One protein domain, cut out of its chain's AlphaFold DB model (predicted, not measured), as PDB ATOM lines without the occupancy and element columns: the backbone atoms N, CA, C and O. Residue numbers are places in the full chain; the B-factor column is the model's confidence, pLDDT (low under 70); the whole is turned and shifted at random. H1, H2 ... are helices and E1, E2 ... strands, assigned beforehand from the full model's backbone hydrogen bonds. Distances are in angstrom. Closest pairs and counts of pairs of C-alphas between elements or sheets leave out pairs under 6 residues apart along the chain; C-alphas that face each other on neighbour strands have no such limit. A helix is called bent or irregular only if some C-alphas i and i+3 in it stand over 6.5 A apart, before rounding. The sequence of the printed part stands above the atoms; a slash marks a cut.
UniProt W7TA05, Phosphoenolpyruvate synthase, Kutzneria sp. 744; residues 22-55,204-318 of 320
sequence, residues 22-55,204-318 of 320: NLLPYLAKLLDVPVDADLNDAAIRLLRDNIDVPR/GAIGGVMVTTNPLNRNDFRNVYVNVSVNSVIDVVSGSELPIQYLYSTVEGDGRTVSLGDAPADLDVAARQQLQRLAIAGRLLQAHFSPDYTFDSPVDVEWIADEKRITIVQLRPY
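What this domain is: This is residues 22 to 55 and 204 to 318 of the 320 residues of the protein "Phosphoenolpyruvate synthase" of Kutzneria sp. 744 (UniProt W7TA05). A strongly twisted sheet of six strands curls round one long helix, H3, which fills the hollow of the sheet. On the side of H3 away from the sheet, H2 crosses it, and H1 packs on H2. The printed part has 149 residues, with three named helices and six named strands in the order H1, H2, E1, E2, E3, E4, H3, E5, E6; the class is mixed, helices and strands. The sheet's order is E4, E3, E2, E1, E5, E6, all antiparallel. The whole is compact, with a radius of gyration of the C-alphas of 14.7 A and spans of 46 by 32 by 29 A.

Where its parts are: H1, residues 22 to 31, begins with C-alpha 22 at (44.737, 66.488, 75.302) and is irregular, C-alphas 22 and 25 being 7.1 A apart. H2, residues 39 to 50, is 16.2 A long. After the cut come E1, residues 206 to 211, E2, residues 223 to 229 and 19.5 A long, E3, residues 244 to 249, and E4, residues 255 to 259. H3, residues 269 to 289, runs 30.0 A from C-alpha 269 at (42.506, 45.761, 92.137). E5, residues 299 to 305, is 18.4 A long. E6, residues 310 to 317, is 19.6 A long, bends by 65 degrees at residue 313 and ends with C-alpha 317 at (64.424, 59.864, 77.642).

How they stand to each other: E1 to E4 form a meander, each strand the antiparallel neighbour of the one before. N 211 and O 225 of the hairpin E1 and E2 are 2.8 A apart, N 228 and O 244 of E2 and E3 2.8 A, and N 256 and O 247 of E3 and E4 2.8 A, each within hydrogen-bond range. So are N 210 and O 301 of E1 and E5, 2.8 A, and N 311 and O 304 of the hairpin E5 and E6, 2.7 A. H3 is on one face of this sheet, making two layers; its closest C-alphas to E5 are those of Gln 286 and Val 299, 5.6 A. With residues 277 to 284 alone H3 touches H2, Leu 47 and Ala 281 having the closest C-alphas, 6.3 A, at a steep tilt of 53 degrees. H2 only grazes the sheet, with residues 47 to 50. H1 touches H2, the closest C-alphas being those of Ala 28 and Leu 39, 6.7 A. Every O i to N i+4 pair is within hydrogen-bond range in H2 and H3, and 5 of 6 in H1.

The domain as a whole: The C-alphas farthest apart, those of Asp 36 and Ser 240, are 47.1 A apart. Residues 56 to 203 are not printed; C-alphas 55 and 204 are 15.5 A apart across the cut. The links E1 to E2 and E2 to E3 are long. Mean pLDDT of the printed part is 82.7; it is under 70 for 22 residues, among them residues 231 to 240.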
ATOM      1  N   ASN A  22      45.553  67.686  75.516       70.00
ATOM      2  CA  ASN A  22      44.737  66.488  75.302       70.00
ATOM      3  C   ASN A  22      44.643  65.548  76.524       70.00
ATOM      4  O   ASN A  22      43.848  64.610  76.499       70.00
ATOM      5  N   LEU A  23      45.422  65.787  77.583       67.25
ATOM      6  CA  LEU A  23      45.343  65.075  78.862       67.25
ATOM      7  C   LEU A  23      44.608  65.878  79.947       67.25
ATOM      8  O   LEU A  23      44.173  65.286  80.935       67.25
ATOM      9  N   LEU A  24      44.429  67.196  79.778       67.38
ATOM     10  CA  LEU A  24      43.821  68.070  80.791       67.38
ATOM     11  C   LEU A  24      42.401  67.637  81.217       67.38
ATOM     12  O   LEU A  24      42.173  67.573  82.425       67.38
ATOM     13  N   PRO A  25      41.468  67.249  80.318       68.38
ATOM     14  CA  PRO A  25      40.132  66.801  80.730       68.38
ATOM     15  C   PRO A  25      40.150  65.516  81.573       68.38
ATOM     16  O   PRO A  25      39.281  65.305  82.418       68.38
ATOM     17  N   TYR A  26      41.149  64.657  81.357       69.75
ATOM     18  CA  TYR A  26      41.293  63.375  82.050       69.75
ATOM     19  C   TYR A  26      41.987  63.536  83.400       69.75
ATOM     20  O   TYR A  26      41.546  62.947  84.387       69.75
ATOM     21  N   LEU A  27      43.002  64.404  83.465       69.38
ATOM     22  CA  LEU A  27      43.594  64.869  84.719       69.38
ATOM     23  C   LEU A  27      42.533  65.524  85.611       69.38
ATOM     24  O   LEU A  27      42.410  65.138  86.767       69.38
ATOM     25  N   ALA A  28      41.719  66.433  85.065       72.25
ATOM     26  CA  ALA A  28      40.622  67.088  85.779       72.25
ATOM     27  C   ALA A  28      39.645  66.076  86.403       72.25
ATOM     28  O   ALA A  28      39.412  66.090  87.611       72.25
ATOM     29  N   LYS A  29      39.153  65.127  85.589       74.56
ATOM     30  CA  LYS A  29      38.246  64.050  86.022       74.56
ATOM     31  C   LYS A  29      38.840  63.173  87.129       74.56
ATOM     32  O   LYS A  29      38.101  62.710  87.989       74.56
ATOM     33  N   LEU A  30      40.145  62.900  87.093       68.31
ATOM     34  CA  LEU A  30      40.807  62.033  88.072       68.31
ATOM     35  C   LEU A  30      41.186  62.757  89.371       68.31
ATOM     36  O   LEU A  30      41.252  62.139  90.430       68.31
ATOM     37  N   LEU A  31      41.434  64.061  89.283       68.75
ATOM     38  CA  LEU A  31      41.749  64.933  90.414       68.75
ATOM     39  C   LEU A  31      40.489  65.484  91.112       68.75
ATOM     40  O   LEU A  31      40.625  66.180  92.113       68.75
ATOM     41  N   ASP A  32      39.296  65.179  90.585       73.62
ATOM     42  CA  ASP A  32      37.991  65.728  90.991       73.62
ATOM     43  C   ASP A  32      37.985  67.269  91.049       73.62
ATOM     44  O   ASP A  32      37.477  67.898  91.978       73.62
ATOM     45  N   VAL A  33      38.600  67.893  90.037       75.44
ATOM     46  CA  VAL A  33      38.642  69.354  89.873       75.44
ATOM     47  C   VAL A  33      38.019  69.775  88.540       75.44
ATOM     48  O   VAL A  33      38.100  69.030  87.559       75.44
ATOM     49  N   PRO A  34      37.417  70.977  88.459       71.56
ATOM     50  CA  PRO A  34      36.951  71.537  87.194       71.56
ATOM     51  C   PRO A  34      38.076  71.638  86.150       71.56
ATOM     52  O   PRO A  34      39.230  71.898  86.488       71.56
ATOM     53  N   VAL A  35      37.742  71.453  84.869       64.56
ATOM     54  CA  VAL A  35      38.712  71.502  83.749       64.56
ATOM     55  C   VAL A  35      39.321  72.905  83.579       64.56
ATOM     56  O   VAL A  35      40.415  73.050  83.041       64.56
ATOM     57  N   ASP A  36      38.620  73.930  84.060       64.44
ATOM     58  CA  ASP A  36      38.991  75.346  84.092       64.44
ATOM     59  C   ASP A  36      39.702  75.786  85.393       64.44
ATOM     60  O   ASP A  36      40.080  76.952  85.522       64.44
ATOM     61  N   ALA A  37      39.918  74.876  86.351       64.12
ATOM     62  CA  ALA A  37      40.716  75.141  87.549       64.12
ATOM     63  C   ALA A  37      42.234  75.131  87.257       64.12
ATOM     64  O   ALA A  37      42.677  74.729  86.179       64.12
ATOM     65  N   ASP A  38      43.063  75.522  88.237       66.81
ATOM     66  CA  ASP A  38      44.524  75.368  88.139       66.81
ATOM     67  C   ASP A  38      44.925  73.882  88.256       66.81
ATOM     68  O   ASP A  38      45.315  73.366  89.308       66.81
ATOM     69  N   LEU A  39      44.805  73.182  87.127       70.88
ATOM     70  CA  LEU A  39      45.192  71.783  86.956       70.88
ATOM     71  C   LEU A  39      46.683  71.545  87.207       70.88
ATOM     72  O   LEU A  39      47.075  70.414  87.493       70.88
ATOM     73  N   ASN A  40      47.521  72.581  87.116       68.06
ATOM     74  CA  ASN A  40      48.942  72.459  87.396       68.06
ATOM     75  C   ASN A  40      49.173  72.284  88.903       68.06
ATOM     76  O   ASN A  40      49.835  71.324  89.285       68.06
ATOM     77  N   ASP A  41      48.582  73.113  89.767       71.50
ATOM     78  CA  ASP A  41      48.725  72.941  91.224       71.50
ATOM     79  C   ASP A  41      48.132  71.607  91.719       71.50
ATOM     80  O   ASP A  41      48.721  70.938  92.575       71.50
ATOM     81  N   ALA A  42      47.022  71.155  91.124       74.62
ATOM     82  CA  ALA A  42      46.441  69.843  91.412       74.62
ATOM     83  C   ALA A  42      47.343  68.675  90.944       74.62
ATOM     84  O   ALA A  42      47.532  67.707  91.683       74.62
ATOM     85  N   ALA A  43      47.976  68.781  89.770       74.25
ATOM     86  CA  ALA A  43      48.942  67.796  89.276       74.25
ATOM     87  C   ALA A  43      50.245  67.768  90.103       74.25
ATOM     88  O   ALA A  43      50.757  66.692  90.419       74.25
ATOM     89  N   ILE A  44      50.755  68.936  90.512       73.69
ATOM     90  CA  ILE A  44      51.893  69.075  91.437       73.69
ATOM     91  C   ILE A  44      51.588  68.367  92.757       73.69
ATOM     92  O   ILE A  44      52.449  67.672  93.305       73.69
ATOM     93  N   ARG A  45      50.365  68.537  93.268       78.44
ATOM     94  CA  ARG A  45      49.906  67.869  94.482       78.44
ATOM     95  C   ARG A  45      49.795  66.356  94.301       78.44
ATOM     96  O   ARG A  45      50.292  65.641  95.158       78.44
ATOM     97  N   LEU A  46      49.233  65.858  93.196       78.75
ATOM     98  CA  LEU A  46      49.186  64.413  92.929       78.75
ATOM     99  C   LEU A  46      50.584  63.796  92.918       78.75
ATOM    100  O   LEU A  46      50.777  62.758  93.547       78.75
ATOM    101  N   LEU A  47      51.559  64.441  92.268       82.31
ATOM    102  CA  LEU A  47      52.947  63.983  92.310       82.31
ATOM    103  C   LEU A  47      53.477  63.976  93.750       82.31
ATOM    104  O   LEU A  47      53.953  62.947  94.202       82.31
ATOM    105  N   ARG A  48      53.336  65.072  94.504       81.00
ATOM    106  CA  ARG A  48      53.827  65.155  95.893       81.00
ATOM    107  C   ARG A  48      53.174  64.145  96.845       81.00
ATOM    108  O   ARG A  48      53.842  63.643  97.741       81.00
ATOM    109  N   ASP A  49      51.881  63.889  96.677       82.75
ATOM    110  CA  ASP A  49      51.094  63.070  97.601       82.75
ATOM    111  C   ASP A  49      51.225  61.556  97.289       82.75
ATOM    112  O   ASP A  49      50.898  60.736  98.146       82.75
ATOM    113  N   ASN A  50      51.716  61.171  96.096       82.50
ATOM    114  CA  ASN A  50      51.801  59.766  95.645       82.50
ATOM    115  C   ASN A  50      53.208  59.301  95.216       82.50
ATOM    116  O   ASN A  50      53.444  58.091  95.207       82.50
ATOM    117  N   ILE A  51      54.111  60.218  94.839       87.94
ATOM    118  CA  ILE A  51      55.442  59.912  94.299       87.94
ATOM    119  C   ILE A  51      56.556  60.267  95.288       87.94
ATOM    120  O   ILE A  51      56.729  61.430  95.652       87.94
ATOM    121  N   ASP A  52      57.370  59.269  95.624       90.06
ATOM    122  CA  ASP A  52      58.666  59.431  96.281       90.06
ATOM    123  C   ASP A  52      59.824  59.329  95.272       90.06
ATOM    124  O   ASP A  52      59.703  58.744  94.192       90.06
ATOM    125  N   VAL A  53      60.989  59.834  95.678       90.94
ATOM    126  CA  VAL A  53      62.295  59.537  95.073       90.94
ATOM    127  C   VAL A  53      63.228  59.118  96.218       90.94
ATOM    128  O   VAL A  53      63.204  59.794  97.252       90.94
ATOM    129  N   PRO A  54      64.038  58.047  96.086       91.44
ATOM    130  CA  PRO A  54      64.959  57.631  97.141       91.44
ATOM    131  C   PRO A  54      65.942  58.748  97.497       91.44
ATOM    132  O   PRO A  54      66.456  59.440  96.611       91.44
ATOM    133  N   ARG A  55      66.275  58.894  98.783       93.56
ATOM    134  CA  ARG A  55      67.398  59.741  99.202       93.56
ATOM    135  C   ARG A  55      68.675  59.227  98.543       93.56
ATOM    136  O   ARG A  55      68.955  58.026  98.560       93.56
ATOM    137  N   GLY A 204      59.674  47.159  97.744       84.19
ATOM    138  CA  GLY A 204      58.254  47.336  97.429       84.19
ATOM    139  C   GLY A 204      57.552  46.009  97.170       84.19
ATOM    140  O   GLY A 204      58.194  44.962  97.111       84.19
ATOM    141  N   ALA A 205      56.227  46.058  97.027       85.25
ATOM    142  CA  ALA A 205      55.406  44.881  96.733       85.25
ATOM    143  C   ALA A 205      55.417  44.536  95.236       85.25
ATOM    144  O   ALA A 205      55.381  43.367  94.865       85.25
ATOM    145  N   ILE A 206      55.483  45.561  94.385       89.31
ATOM    146  CA  ILE A 206      55.624  45.443  92.934       89.31
ATOM    147  C   ILE A 206      56.642  46.473  92.439       89.31
ATOM    148  O   ILE A 206      56.885  47.491  93.086       89.31
ATOM    149  N   GLY A 207      57.231  46.231  91.278       90.62
ATOM    150  CA  GLY A 207      58.125  47.181  90.624       90.62
ATOM    151  C   GLY A 207      58.227  46.895  89.141       90.62
ATOM    152  O   GLY A 207      57.662  45.914  88.655       90.62
ATOM    153  N   GLY A 208      58.911  47.753  88.399       91.19
ATOM    154  CA  GLY A 208      58.894  47.618  86.957       91.19
ATOM    155  C   GLY A 208      59.495  48.773  86.184       91.19
ATOM    156  O   GLY A 208      60.205  49.631  86.708       91.19
ATOM    157  N   VAL A 209      59.148  48.776  84.900       92.69
ATOM    158  CA  VAL A 209      59.564  49.779  83.922       92.69
ATOM    159  C   VAL A 209      58.318  50.292  83.214       92.69
ATOM    160  O   VAL A 209      57.515  49.504  82.715       92.69
ATOM    161  N   MET A 210      58.136  51.606  83.188       95.06
ATOM    162  CA  MET A 210      57.054  52.289  82.488       95.06
ATOM    163  C   MET A 210      57.629  53.122  81.349       95.06
ATOM    164  O   MET A 210      58.486  53.972  81.566       95.06
ATOM    165  N   VAL A 211      57.058  52.964  80.159       93.81
ATOM    166  CA  VAL A 211      57.334  53.807  78.996       93.81
ATOM    167  C   VAL A 211      56.084  54.618  78.670       93.81
ATOM    168  O   VAL A 211      54.998  54.067  78.474       93.81
ATOM    169  N   THR A 212      56.212  55.941  78.565       92.69
ATOM    170  CA  THR A 212      55.069  56.855  78.344       92.69
ATOM    171  C   THR A 212      54.598  56.908  76.883       92.69
ATOM    172  O   THR A 212      54.128  57.934  76.387       92.69
ATOM    173  N   THR A 213      54.729  55.801  76.164       91.56
ATOM    174  CA  THR A 213      54.170  55.568  74.832       91.56
ATOM    175  C   THR A 213      53.888  54.079  74.669       91.56
ATOM    176  O   THR A 213      54.393  53.260  75.434       91.56
ATOM    177  N   ASN A 214      53.082  53.710  73.679       90.94
ATOM    178  CA  ASN A 214      52.809  52.319  73.355       90.94
ATOM    179  C   ASN A 214      53.875  51.790  72.368       90.94
ATOM    180  O   ASN A 214      53.813  52.129  71.182       90.94
ATOM    181  N   PRO A 215      54.830  50.934  72.792       86.50
ATOM    182  CA  PRO A 215      55.867  50.416  71.899       86.50
ATOM    183  C   PRO A 215      55.294  49.476  70.825       86.50
ATOM    184  O   PRO A 215      55.893  49.334  69.762       86.50
ATOM    185  N   LEU A 216      54.118  48.880  71.069       85.56
ATOM    186  CA  LEU A 216      53.425  47.979  70.140       85.56
ATOM    187  C   LEU A 216      52.652  48.738  69.048       85.56
ATOM    188  O   LEU A 216      52.365  48.178  67.993       85.56
ATOM    189  N   ASN A 217      52.295  50.004  69.289       86.19
ATOM    190  CA  ASN A 217      51.648  50.877  68.308       86.19
ATOM    191  C   ASN A 217      51.959  52.349  68.621       86.19
ATOM    192  O   ASN A 217      51.207  53.010  69.337       86.19
ATOM    193  N   ARG A 218      53.045  52.876  68.039       75.75
ATOM    194  CA  ARG A 218      53.534  54.245  68.300       75.75
ATOM    195  C   ARG A 218      52.552  55.356  67.900       75.75
ATOM    196  O   ARG A 218      52.672  56.465  68.406       75.75
ATOM    197  N   ASN A 219      51.573  55.067  67.039       79.81
ATOM    198  CA  ASN A 219      50.522  56.024  66.672       79.81
ATOM    199  C   ASN A 219      49.453  56.172  67.772       79.81
ATOM    200  O   ASN A 219      48.681  57.131  67.756       79.81
ATOM    201  N   ASP A 220      49.389  55.243  68.731       82.88
ATOM    202  CA  ASP A 220      48.439  55.295  69.839       82.88
ATOM    203  C   ASP A 220      49.004  56.077  71.034       82.88
ATOM    204  O   ASP A 220      49.427  55.514  72.048       82.88
ATOM    205  N   PHE A 221      48.969  57.407  70.920       81.06
ATOM    206  CA  PHE A 221      49.436  58.333  71.957       81.06
ATOM    207  C   PHE A 221      48.685  58.211  73.296       81.06
ATOM    208  O   PHE A 221      49.138  58.776  74.289       81.06
ATOM    209  N   ARG A 222      47.527  57.537  73.332       86.88
ATOM    210  CA  ARG A 222      46.636  57.469  74.504       86.88
ATOM    211  C   ARG A 222      47.186  56.536  75.579       86.88
ATOM    212  O   ARG A 222      46.971  56.759  76.768       86.88
ATOM    213  N   ASN A 223      47.920  55.512  75.153       91.00
ATOM    214  CA  ASN A 223      48.366  54.423  76.006       91.00
ATOM    215  C   ASN A 223      49.773  54.655  76.580       91.00
ATOM    216  O   ASN A 223      50.680  55.134  75.898       91.00
ATOM    217  N   VAL A 224      49.929  54.292  77.852       92.88
ATOM    218  CA  VAL A 224      51.201  54.120  78.561       92.88
ATOM    219  C   VAL A 224      51.450  52.620  78.693       92.88
ATOM    220  O   VAL A 224      50.520  51.865  78.984       92.88
ATOM    221  N   TYR A 225      52.687  52.188  78.464       95.31
ATOM    222  CA  TYR A 225      53.096  50.793  78.582       95.31
ATOM    223  C   TYR A 225      53.842  50.570  79.897       95.31
ATOM    224  O   TYR A 225      54.730  51.349  80.242       95.31
ATOM    225  N   VAL A 226      53.496  49.509  80.623       95.38
ATOM    226  CA  VAL A 226      54.093  49.177  81.920       95.38
ATOM    227  C   VAL A 226      54.443  47.690  81.967       95.38
ATOM    228  O   VAL A 226      53.569  46.839  81.825       95.38
ATOM    229  N   ASN A 227      55.716  47.383  82.202       93.56
ATOM    230  CA  ASN A 227      56.155  46.078  82.689       93.56
ATOM    231  C   ASN A 227      56.023  46.058  84.217       93.56
ATOM    232  O   ASN A 227      56.463  47.009  84.865       93.56
ATOM    233  N   VAL A 228      55.476  44.982  84.784       92.19
ATOM    234  CA  VAL A 228      55.327  44.783  86.232       92.19
ATOM    235  C   VAL A 228      55.910  43.437  86.648       92.19
ATOM    236  O   VAL A 228      55.466  42.386  86.185       92.19
ATOM    237  N   SER A 229      56.860  43.475  87.571       88.62
ATOM    238  CA  SER A 229      57.373  42.319  88.299       88.62
ATOM    239  C   SER A 229      56.717  42.253  89.675       88.62
ATOM    240  O   SER A 229      56.670  43.249  90.401       88.62
ATOM    241  N   VAL A 230      56.213  41.068  90.024       78.75
ATOM    242  CA  VAL A 230      55.471  40.810  91.273       78.75
ATOM    243  C   VAL A 230      56.244  39.954  92.286       78.75
ATOM    244  O   VAL A 230      55.862  39.922  93.450       78.75
ATOM    245  N   ASN A 231      57.331  39.284  91.870       64.12
ATOM    246  CA  ASN A 231      58.121  38.392  92.737       64.12
ATOM    247  C   ASN A 231      59.497  38.971  93.105       64.12
ATOM    248  O   ASN A 231      59.878  38.938  94.273       64.12
ATOM    249  N   SER A 232      60.237  39.529  92.134       58.84
ATOM    250  CA  SER A 232      61.470  40.285  92.398       58.84
ATOM    251  C   SER A 232      61.369  41.718  91.887       58.84
ATOM    252  O   SER A 232      61.490  42.004  90.696       58.84
ATOM    253  N   VAL A 233      61.171  42.629  92.837       56.94
ATOM    254  CA  VAL A 233      61.201  44.088  92.650       56.94
ATOM    255  C   VAL A 233      62.638  44.611  92.515       56.94
ATOM    256  O   VAL A 233      62.857  45.689  91.970       56.94
ATOM    257  N   ILE A 234      63.631  43.840  92.972       53.38
ATOM    258  CA  ILE A 234      65.035  44.268  93.050       53.38
ATOM    259  C   ILE A 234      65.857  43.746  91.855       53.38
ATOM    260  O   ILE A 234      66.846  44.373  91.472       53.38
ATOM    261  N   ASP A 235      65.419  42.657  91.208       51.03
ATOM    262  CA  ASP A 235      66.111  42.031  90.068       51.03
ATOM    263  C   ASP A 235      65.399  42.239  88.717       51.03
ATOM    264  O   ASP A 235      65.723  41.552  87.747       51.03
ATOM    265  N   VAL A 236      64.474  43.205  88.609       47.22
ATOM    266  CA  VAL A 236      63.735  43.546  87.365       47.22
ATOM    267  C   VAL A 236      64.673  43.756  86.163       47.22
ATOM    268  O   VAL A 236      64.326  43.429  85.030       47.22
ATOM    269  N   VAL A 237      65.888  44.251  86.409       47.75
ATOM    270  CA  VAL A 237      66.911  44.542  85.388       47.75
ATOM    271  C   VAL A 237      67.733  43.297  84.988       47.75
ATOM    272  O   VAL A 237      68.464  43.330  84.001       47.75
ATOM    273  N   SER A 238      67.610  42.172  85.704       47.38
ATOM    274  CA  SER A 238      68.341  40.926  85.398       47.38
ATOM    275  C   SER A 238      67.708  40.084  84.281       47.38
ATOM    276  O   SER A 238      68.386  39.240  83.697       47.38
ATOM    277  N   GLY A 239      66.423  40.307  83.975       51.31
ATOM    278  CA  GLY A 239      65.687  39.576  82.938       51.31
ATOM    279  C   GLY A 239      65.416  38.097  83.247       51.31
ATOM    280  O   GLY A 239      65.175  37.330  82.317       51.31
ATOM    281  N   SER A 240      65.482  37.680  84.518       57.62
ATOM    282  CA  SER A 240      65.299  36.278  84.933       57.62
ATOM    283  C   SER A 240      63.844  35.794  84.966       57.62
ATOM    284  O   SER A 240      63.622  34.589  84.911       57.62
ATOM    285  N   GLU A 241      62.877  36.707  85.068       72.00
ATOM    286  CA  GLU A 241      61.434  36.439  84.984       72.00
ATOM    287  C   GLU A 241      60.817  37.356  83.921       72.00
ATOM    288  O   GLU A 241      61.176  38.534  83.817       72.00
ATOM    289  N   LEU A 242      59.871  36.836  83.138       83.31
ATOM    290  CA  LEU A 242      59.078  37.623  82.201       83.31
ATOM    291  C   LEU A 242      58.024  38.433  82.980       83.31
ATOM    292  O   LEU A 242      57.148  37.832  83.607       83.31
ATOM    293  N   PRO A 243      58.057  39.778  82.938       90.00
ATOM    294  CA  PRO A 243      57.111  40.605  83.677       90.00
ATOM    295  C   PRO A 243      55.713  40.578  83.047       90.00
ATOM    296  O   PRO A 243      55.553  40.371  81.839       90.00
ATOM    297  N   ILE A 244      54.703  40.902  83.857       93.25
ATOM    298  CA  ILE A 244      53.360  41.224  83.366       93.25
ATOM    299  C   ILE A 244      53.470  42.469  82.483       93.25
ATOM    300  O   ILE A 244      54.044  43.480  82.885       93.25
ATOM    301  N   GLN A 245      52.893  42.412  81.288       94.69
ATOM    302  CA  GLN A 245      52.835  43.531  80.353       94.69
ATOM    303  C   GLN A 245      51.444  44.155  80.413       94.69
ATOM    304  O   GLN A 245      50.451  43.488  80.118       94.69
ATOM    305  N   TYR A 246      51.360  45.432  80.771       95.31
ATOM    306  CA  TYR A 246      50.109  46.154  80.978       95.31
ATOM    307  C   TYR A 246      50.062  47.428  80.126       95.31
ATOM    308  O   TYR A 246      51.044  48.163  80.022       95.31
ATOM    309  N   LEU A 247      48.909  47.701  79.513       95.00
ATOM    310  CA  LEU A 247      48.626  48.965  78.829       95.00
ATOM    311  C   LEU A 247      47.573  49.732  79.623       95.00
ATOM    312  O   LEU A 247      46.494  49.192  79.868       95.00
ATOM    313  N   TYR A 248      47.865  50.983  79.974       93.81
ATOM    314  CA  TYR A 248      46.907  51.891  80.606       93.81
ATOM    315  C   TYR A 248      46.569  53.055  79.672       93.81
ATOM    316  O   TYR A 248      47.459  53.791  79.233       93.81
ATOM    317  N   SER A 249      45.280  53.245  79.394       91.12
ATOM    318  CA  SER A 249      44.780  54.351  78.587       91.12
ATOM    319  C   SER A 249      44.573  55.571  79.478       91.12
ATOM    320  O   SER A 249      43.592  55.669  80.213       91.12
ATOM    321  N   THR A 250      45.455  56.569  79.373       85.56
ATOM    322  CA  THR A 250      45.313  57.834  80.125       85.56
ATOM    323  C   THR A 250      44.183  58.730  79.590       85.56
ATOM    324  O   THR A 250      44.053  59.873  80.015       85.56
ATOM    325  N   VAL A 251      43.394  58.216  78.639       83.44
ATOM    326  CA  VAL A 251      42.262  58.865  77.967       83.44
ATOM    327  C   VAL A 251      40.962  58.124  78.295       83.44
ATOM    328  O   VAL A 251      39.996  58.736  78.734       83.44
ATOM    329  N   GLU A 252      40.909  56.801  78.144       84.50
ATOM    330  CA  GLU A 252      39.705  56.036  78.515       84.50
ATOM    331  C   GLU A 252      39.606  55.831  80.043       84.50
ATOM    332  O   GLU A 252      38.503  55.764  80.596       84.50
ATOM    333  N   GLY A 253      40.739  55.870  80.754       84.00
ATOM    334  CA  GLY A 253      40.826  55.727  82.211       84.00
ATOM    335  C   GLY A 253      40.870  54.273  82.688       84.00
ATOM    336  O   GLY A 253      40.882  54.024  83.896       84.00
ATOM    337  N   ASP A 254      40.912  53.328  81.755       87.62
ATOM    338  CA  ASP A 254      41.023  51.893  81.969       87.62
ATOM    339  C   ASP A 254      42.397  51.357  81.532       87.62
ATOM    340  O   ASP A 254      43.251  52.066  80.993       87.62
ATOM    341  N   GLY A 255      42.633  50.078  81.799       90.69
ATOM    342  CA  GLY A 255      43.845  49.404  81.371       90.69
ATOM    343  C   GLY A 255      43.660  47.898  81.294       90.69
ATOM    344  O   GLY A 255      42.781  47.320  81.941       90.69
ATOM    345  N   ARG A 256      44.501  47.262  80.483       93.81
ATOM    346  CA  ARG A 256      44.406  45.845  80.136       93.81
ATOM    347  C   ARG A 256      45.766  45.168  80.164       93.81
ATOM    348  O   ARG A 256      46.761  45.705  79.674       93.81
ATOM    349  N   THR A 257      45.768  43.943  80.661       95.38
ATOM    350  CA  THR A 257      46.920  43.050  80.603       95.38
ATOM    351  C   THR A 257      47.074  42.519  79.178       95.38
ATOM    352  O   THR A 257      46.117  42.045  78.565       95.38
ATOM    353  N   VAL A 258      48.277  42.665  78.629       94.50
ATOM    354  CA  VAL A 258      48.684  42.204  77.292       94.50
ATOM    355  C   VAL A 258      49.331  40.824  77.379       94.50
ATOM    356  O   VAL A 258      49.097  39.981  76.518       94.50
ATOM    357  N   SER A 259      50.112  40.588  78.435       94.06
ATOM    358  CA  SER A 259      50.749  39.309  78.749       94.06
ATOM    359  C   SER A 259      50.913  39.184  80.262       94.06
ATOM    360  O   SER A 259      51.173  40.184  80.926       94.06
ATOM    361  N   LEU A 260      50.789  37.970  80.802       92.06
ATOM    362  CA  LEU A 260      51.111  37.677  82.205       92.06
ATOM    363  C   LEU A 260      52.613  37.442  82.429       92.06
ATOM    364  O   LEU A 260      53.060  37.472  83.571       92.06
ATOM    365  N   GLY A 261      53.383  37.204  81.363       90.12
ATOM    366  CA  GLY A 261      54.753  36.712  81.498       90.12
ATOM    367  C   GLY A 261      54.771  35.397  82.282       90.12
ATOM    368  O   GLY A 261      54.006  34.489  81.957       90.12
ATOM    369  N   ASP A 262      55.591  35.337  83.329       87.19
ATOM    370  CA  ASP A 262      55.701  34.180  84.229       87.19
ATOM    371  C   ASP A 262      54.807  34.297  85.485       87.19
ATOM    372  O   ASP A 262      54.845  33.436  86.368       87.19
ATOM    373  N   ALA A 263      53.988  35.353  85.600       86.56
ATOM    374  CA  ALA A 263      53.143  35.560  86.774       86.56
ATOM    375  C   ALA A 263      52.003  34.518  86.867       86.56
ATOM    376  O   ALA A 263      51.328  34.240  85.871       86.56
ATOM    377  N   PRO A 264      51.710  33.979  88.068       85.06
ATOM    378  CA  PRO A 264      50.705  32.925  88.246       85.06
ATOM    379  C   PRO A 264      49.256  33.420  88.093       85.06
ATOM    380  O   PRO A 264      48.341  32.610  87.942       85.06
ATOM    381  N   ALA A 265      49.035  34.733  88.176       90.12
ATOM    382  CA  ALA A 265      47.735  35.382  88.065       90.12
ATOM    383  C   ALA A 265      47.894  36.826  87.563       90.12
ATOM    384  O   ALA A 265      48.984  37.397  87.596       90.12
ATOM    385  N   ASP A 266      46.786  37.411  87.106       92.25
ATOM    386  CA  ASP A 266      46.712  38.818  86.708       92.25
ATOM    387  C   ASP A 266      46.748  39.760  87.928       92.25
ATOM    388  O   ASP A 266      46.437  39.361  89.052       92.25
ATOM    389  N   LEU A 267      47.087  41.027  87.691       90.44
ATOM    390  CA  LEU A 267      47.169  42.071  88.714       90.44
ATOM    391  C   LEU A 267      45.834  42.241  89.447       90.44
ATOM    392  O   LEU A 267      44.776  42.310  88.807       90.44
ATOM    393  N   ASP A 268      45.886  42.387  90.769       91.06
ATOM    394  CA  ASP A 268      44.708  42.652  91.591       91.06
ATOM    395  C   ASP A 268      44.204  44.107  91.464       91.06
ATOM    396  O   ASP A 268      44.732  44.932  90.711       91.06
ATOM    397  N   VAL A 269      43.127  44.429  92.184       89.62
ATOM    398  CA  VAL A 269      42.506  45.761  92.137       89.62
ATOM    399  C   VAL A 269      43.427  46.848  92.710       89.62
ATOM    400  O   VAL A 269      43.429  47.963  92.188       89.62
ATOM    401  N   ALA A 270      44.223  46.545  93.739       88.75
ATOM    402  CA  ALA A 270      45.110  47.513  94.382       88.75
ATOM    403  C   ALA A 270      46.315  47.838  93.485       88.75
ATOM    404  O   ALA A 270      46.609  49.010  93.241       88.75
ATOM    405  N   ALA A 271      46.943  46.816  92.900       89.50
ATOM    406  CA  ALA A 271      48.019  46.969  91.930       89.50
ATOM    407  C   ALA A 271      47.560  47.781  90.707       89.50
ATOM    408  O   ALA A 271      48.238  48.730  90.314       89.50
ATOM    409  N   ARG A 272      46.370  47.500  90.151       90.88
ATOM    410  CA  ARG A 272      45.799  48.287  89.035       90.88
ATOM    411  C   ARG A 272      45.571  49.759  89.398       90.88
ATOM    412  O   ARG A 272      45.834  50.628  88.568       90.88
ATOM    413  N   GLN A 273      45.127  50.059  90.622       87.94
ATOM    414  CA  GLN A 273      44.993  51.442  91.102       87.94
ATOM    415  C   GLN A 273      46.352  52.147  91.230       87.94
ATOM    416  O   GLN A 273      46.458  53.329  90.896       87.94
ATOM    417  N   GLN A 274      47.406  51.437  91.646       89.25
ATOM    418  CA  GLN A 274      48.762  51.992  91.636       89.25
ATOM    419  C   GLN A 274      49.277  52.212  90.207       89.25
ATOM    420  O   GLN A 274      49.817  53.280  89.923       89.25
ATOM    421  N   LEU A 275      49.026  51.293  89.265       91.38
ATOM    422  CA  LEU A 275      49.394  51.498  87.856       91.38
ATOM    423  C   LEU A 275      48.679  52.694  87.215       91.38
ATOM    424  O   LEU A 275      49.285  53.413  86.425       91.38
ATOM    425  N   GLN A 276      47.418  52.945  87.573       89.56
ATOM    426  CA  GLN A 276      46.690  54.146  87.156       89.56
ATOM    427  C   GLN A 276      47.393  55.426  87.638       89.56
ATOM    428  O   GLN A 276      47.632  56.337  86.842       89.56
ATOM    429  N   ARG A 277      47.766  55.497  88.925       88.31
ATOM    430  CA  ARG A 277      48.505  56.642  89.488       88.31
ATOM    431  C   ARG A 277      49.873  56.808  88.827       88.31
ATOM    432  O   ARG A 277      50.226  57.920  88.437       88.31
ATOM    433  N   LEU A 278      50.598  55.705  88.645       92.00
ATOM    434  CA  LEU A 278      51.896  55.648  87.975       92.00
ATOM    435  C   LEU A 278      51.813  56.162  86.534       92.00
ATOM    436  O   LEU A 278      52.596  57.029  86.165       92.00
ATOM    437  N   ALA A 279      50.864  55.680  85.728       91.94
ATOM    438  CA  ALA A 279      50.722  56.083  84.328       91.94
ATOM    439  C   ALA A 279      50.458  57.591  84.183       91.94
ATOM    440  O   ALA A 279      50.971  58.244  83.274       91.94
ATOM    441  N   ILE A 280      49.690  58.159  85.114       87.31
ATOM    442  CA  ILE A 280      49.372  59.588  85.155       87.31
ATOM    443  C   ILE A 280      50.579  60.401  85.624       87.31
ATOM    444  O   ILE A 280      50.934  61.382  84.971       87.31
ATOM    445  N   ALA A 281      51.273  59.960  86.676       88.38
ATOM    446  CA  ALA A 281      52.550  60.543  87.077       88.38
ATOM    447  C   ALA A 281      53.570  60.499  85.925       88.38
ATOM    448  O   ALA A 281      54.212  61.506  85.641       88.38
ATOM    449  N   GLY A 282      53.635  59.389  85.185       90.56
ATOM    450  CA  GLY A 282      54.435  59.227  83.974       90.56
ATOM    451  C   GLY A 282      54.138  60.288  82.921       90.56
ATOM    452  O   GLY A 282      55.065  60.912  82.421       90.56
ATOM    453  N   ARG A 283      52.864  60.577  82.629       87.81
ATOM    454  CA  ARG A 283      52.482  61.672  81.712       87.81
ATOM    455  C   ARG A 283      52.905  63.058  82.200       87.81
ATOM    456  O   ARG A 283      53.298  63.893  81.388       87.81
ATOM    457  N   LEU A 284      52.817  63.313  83.503       85.69
ATOM    458  CA  LEU A 284      53.250  64.585  84.090       85.69
ATOM    459  C   LEU A 284      54.779  64.734  84.019       85.69
ATOM    460  O   LEU A 284      55.281  65.795  83.649       85.69
ATOM    461  N   LEU A 285      55.512  63.654  84.296       86.75
ATOM    462  CA  LEU A 285      56.968  63.580  84.175       86.75
ATOM    463  C   LEU A 285      57.425  63.694  82.708       86.75
ATOM    464  O   LEU A 285      58.361  64.436  82.430       86.75
ATOM    465  N   GLN A 286      56.723  63.049  81.768       87.94
ATOM    466  CA  GLN A 286      56.933  63.171  80.319       87.94
ATOM    467  C   GLN A 286      56.887  64.638  79.883       87.94
ATOM    468  O   GLN A 286      57.838  65.144  79.294       87.94
ATOM    469  N   ALA A 287      55.808  65.347  80.235       83.12
ATOM    470  CA  ALA A 287      55.662  66.758  79.900       83.12
ATOM    471  C   ALA A 287      56.753  67.627  80.553       83.12
ATOM    472  O   ALA A 287      57.282  68.539  79.913       83.12
ATOM    473  N   HIS A 288      57.127  67.324  81.804       79.88
ATOM    474  CA  HIS A 288      58.149  68.057  82.552       79.88
ATOM    475  C   HIS A 288      59.564  67.912  81.973       79.88
ATOM    476  O   HIS A 288      60.280  68.908  81.868       79.88
ATOM    477  N   PHE A 289      59.964  66.690  81.606       80.75
ATOM    478  CA  PHE A 289      61.313  66.362  81.128       80.75
ATOM    479  C   PHE A 289      61.463  66.384  79.597       80.75
ATOM    480  O   PHE A 289      62.567  66.186  79.090       80.75
ATOM    481  N   SER A 290      60.391  66.676  78.855       82.06
ATOM    482  CA  SER A 290      60.435  66.873  77.403       82.06
ATOM    483  C   SER A 290      61.448  67.973  77.024       82.06
ATOM    484  O   SER A 290      61.316  69.111  77.496       82.06
ATOM    485  N   PRO A 291      62.458  67.691  76.176       77.88
ATOM    486  CA  PRO A 291      63.461  68.676  75.772       77.88
ATOM    487  C   PRO A 291      62.850  69.841  74.981       77.88
ATOM    488  O   PRO A 291      63.144  71.006  75.262       77.88
ATOM    489  N   ASP A 292      61.961  69.545  74.035       81.00
ATOM    490  CA  ASP A 292      61.301  70.521  73.162       81.00
ATOM    491  C   ASP A 292      59.934  70.990  73.712       81.00
ATOM    492  O   ASP A 292      59.529  70.621  74.816       81.00
ATOM    493  N   TYR A 293      59.237  71.852  72.969       78.06
ATOM    494  CA  TYR A 293      57.957  72.452  73.366       78.06
ATOM    495  C   TYR A 293      56.702  71.662  72.934       78.06
ATOM    496  O   TYR A 293      55.601  72.181  73.102       78.06
ATOM    497  N   THR A 294      56.816  70.433  72.412       79.38
ATOM    498  CA  THR A 294      55.632  69.568  72.192       79.38
ATOM    499  C   THR A 294      55.120  68.962  73.502       79.38
ATOM    500  O   THR A 294      53.954  68.576  73.600       79.38
ATOM    501  N   PHE A 295      56.004  68.874  74.505       80.00
ATOM    502  CA  PHE A 295      55.784  68.194  75.783       80.00
ATOM    503  C   PHE A 295      55.404  66.707  75.623       80.00
ATOM    504  O   PHE A 295      54.708  66.146  76.475       80.00
ATOM    505  N   ASP A 296      55.816  66.074  74.516       82.94
ATOM    506  CA  ASP A 296      55.423  64.707  74.167       82.94
ATOM    507  C   ASP A 296      56.551  63.717  73.893       82.94
ATOM    508  O   ASP A 296      56.265  62.527  73.720       82.94
ATOM    509  N   SER A 297      57.812  64.149  73.969       87.38
ATOM    510  CA  SER A 297      58.960  63.243  73.909       87.38
ATOM    511  C   SER A 297      58.813  62.169  75.005       87.38
ATOM    512  O   SER A 297      58.685  62.522  76.179       87.38
ATOM    513  N   PRO A 298      58.745  60.869  74.667       90.00
ATOM    514  CA  PRO A 298      58.455  59.831  75.649       90.00
ATOM    515  C   PRO A 298      59.607  59.655  76.642       90.00
ATOM    516  O   PRO A 298      60.776  59.843  76.305       90.00
ATOM    517  N   VAL A 299      59.266  59.250  77.864       90.69
ATOM    518  CA  VAL A 299      60.227  58.903  78.916       90.69
ATOM    519  C   VAL A 299      60.085  57.438  79.306       90.69
ATOM    520  O   VAL A 299      59.007  56.845  79.204       90.69
ATOM    521  N   ASP A 300      61.209  56.881  79.732       91.50
ATOM    522  CA  ASP A 300      61.369  55.555  80.308       91.50
ATOM    523  C   ASP A 300      61.648  55.727  81.806       91.50
ATOM    524  O   ASP A 300      62.477  56.553  82.202       91.50
ATOM    525  N   VAL A 301      60.884  55.025  82.637       92.44
ATOM    526  CA  VAL A 301      60.771  55.274  84.075       92.44
ATOM    527  C   VAL A 301      60.845  53.951  84.824       92.44
ATOM    528  O   VAL A 301      59.948  53.118  84.708       92.44
ATOM    529  N   GLU A 302      61.881  53.777  85.637       92.06
ATOM    530  CA  GLU A 302      61.986  52.659  86.574       92.06
ATOM    531  C   GLU A 302      61.302  53.038  87.889       92.06
ATOM    532  O   GLU A 302      61.519  54.128  88.438       92.06
ATOM    533  N   TRP A 303      60.463  52.142  88.399       93.25
ATOM    534  CA  TRP A 303      59.582  52.425  89.527       93.25
ATOM    535  C   TRP A 303      59.403  51.208  90.436       93.25
ATOM    536  O   TRP A 303      59.499  50.055  90.014       93.25
ATOM    537  N   ILE A 304      59.108  51.492  91.699       91.75
ATOM    538  CA  ILE A 304      58.788  50.538  92.760       91.75
ATOM    539  C   ILE A 304      57.516  51.047  93.444       91.75
ATOM    540  O   ILE A 304      57.364  52.255  93.600       91.75
ATOM    541  N   ALA A 305      56.590  50.182  93.849       89.81
ATOM    542  CA  ALA A 305      55.392  50.595  94.577       89.81
ATOM    543  C   ALA A 305      55.019  49.632  95.709       89.81
ATOM    544  O   ALA A 305      55.237  48.419  95.637       89.81
ATOM    545  N   ASP A 306      54.403  50.197  96.743       82.94
ATOM    546  CA  ASP A 306      53.682  49.471  97.784       82.94
ATOM    547  C   ASP A 306      52.175  49.809  97.738       82.94
ATOM    548  O   ASP A 306      51.675  50.416  96.787       82.94
ATOM    549  N   GLU A 307      51.414  49.405  98.756       74.00
ATOM    550  CA  GLU A 307      49.975  49.698  98.848       74.00
ATOM    551  C   GLU A 307      49.643  51.202  98.853       74.00
ATOM    552  O   GLU A 307      48.507  51.583  98.560       74.00
ATOM    553  N   LYS A 308      50.600  52.072  99.196       76.12
ATOM    554  CA  LYS A 308      50.375  53.491  99.503       76.12
ATOM    555  C   LYS A 308      51.073  54.429  98.530       76.12
ATOM    556  O   LYS A 308      50.411  55.357  98.067       76.12
ATOM    557  N   ARG A 309      52.353  54.217  98.218       83.50
ATOM    558  CA  ARG A 309      53.169  55.146  97.418       83.50
ATOM    559  C   ARG A 309      53.966  54.447  96.323       83.50
ATOM    560  O   ARG A 309      54.226  53.247  96.361       83.50
ATOM    561  N   ILE A 310      54.348  55.250  95.337       91.31
ATOM    562  CA  ILE A 310      55.173  54.863  94.199       91.31
ATOM    563  C   ILE A 310      56.504  55.596  94.341       91.31
ATOM    564  O   ILE A 310      56.548  56.820  94.389       91.31
ATOM    565  N   THR A 311      57.599  54.857  94.383       91.75
ATOM    566  CA  THR A 311      58.958  55.390  94.351       91.75
ATOM    567  C   THR A 311      59.478  55.344  92.919       91.75
ATOM    568  O   THR A 311      59.577  54.267  92.331       91.75
ATOM    569  N   ILE A 312      59.840  56.494  92.351       92.62
ATOM    570  CA  ILE A 312      60.548  56.549  91.065       92.62
ATOM    571  C   ILE A 312      62.045  56.437  91.338       92.62
ATOM    572  O   ILE A 312      62.620  57.289  92.014       92.62
ATOM    573  N   VAL A 313      62.675  55.380  90.821       90.50
ATOM    574  CA  VAL A 313      64.096  55.086  91.072       90.50
ATOM    575  C   VAL A 313      65.004  55.536  89.926       90.50
ATOM    576  O   VAL A 313      66.169  55.846  90.172       90.50
ATOM    577  N   GLN A 314      64.485  55.632  88.698       88.31
ATOM    578  CA  GLN A 314      65.186  56.225  87.556       88.31
ATOM    579  C   GLN A 314      64.187  56.799  86.543       88.31
ATOM    580  O   GLN A 314      63.086  56.279  86.375       88.31
ATOM    581  N   LEU A 315      64.578  57.869  85.851       89.50
ATOM    582  CA  LEU A 315      63.867  58.420  84.698       89.50
ATOM    583  C   LEU A 315      64.889  58.827  83.636       89.50
ATOM    584  O   LEU A 315      65.871  59.494  83.962       89.50
ATOM    585  N   ARG A 316      64.644  58.455  82.378       86.19
ATOM    586  CA  ARG A 316      65.460  58.838  81.213       86.19
ATOM    587  C   ARG A 316      64.590  59.095  79.972       86.19
ATOM    588  O   ARG A 316      63.441  58.651  79.933       86.19
ATOM    589  N   PRO A 317      65.096  59.790  78.938       85.88
ATOM    590  CA  PRO A 317      64.424  59.864  77.642       85.88
ATOM    591  C   PRO A 317      64.273  58.471  77.014       85.88
ATOM    592  O   PRO A 317      65.224  57.691  76.986       85.88
ATOM    593  N   TYR A 318      63.101  58.160  76.459       84.38
ATOM    594  CA  TYR A 318      62.885  56.906  75.737       84.38
ATOM    595  C   TYR A 318      63.325  57.054  74.273       84.38
ATOM    596  O   TYR A 318      62.638  57.678  73.464       84.38
TER     597      TYR A 318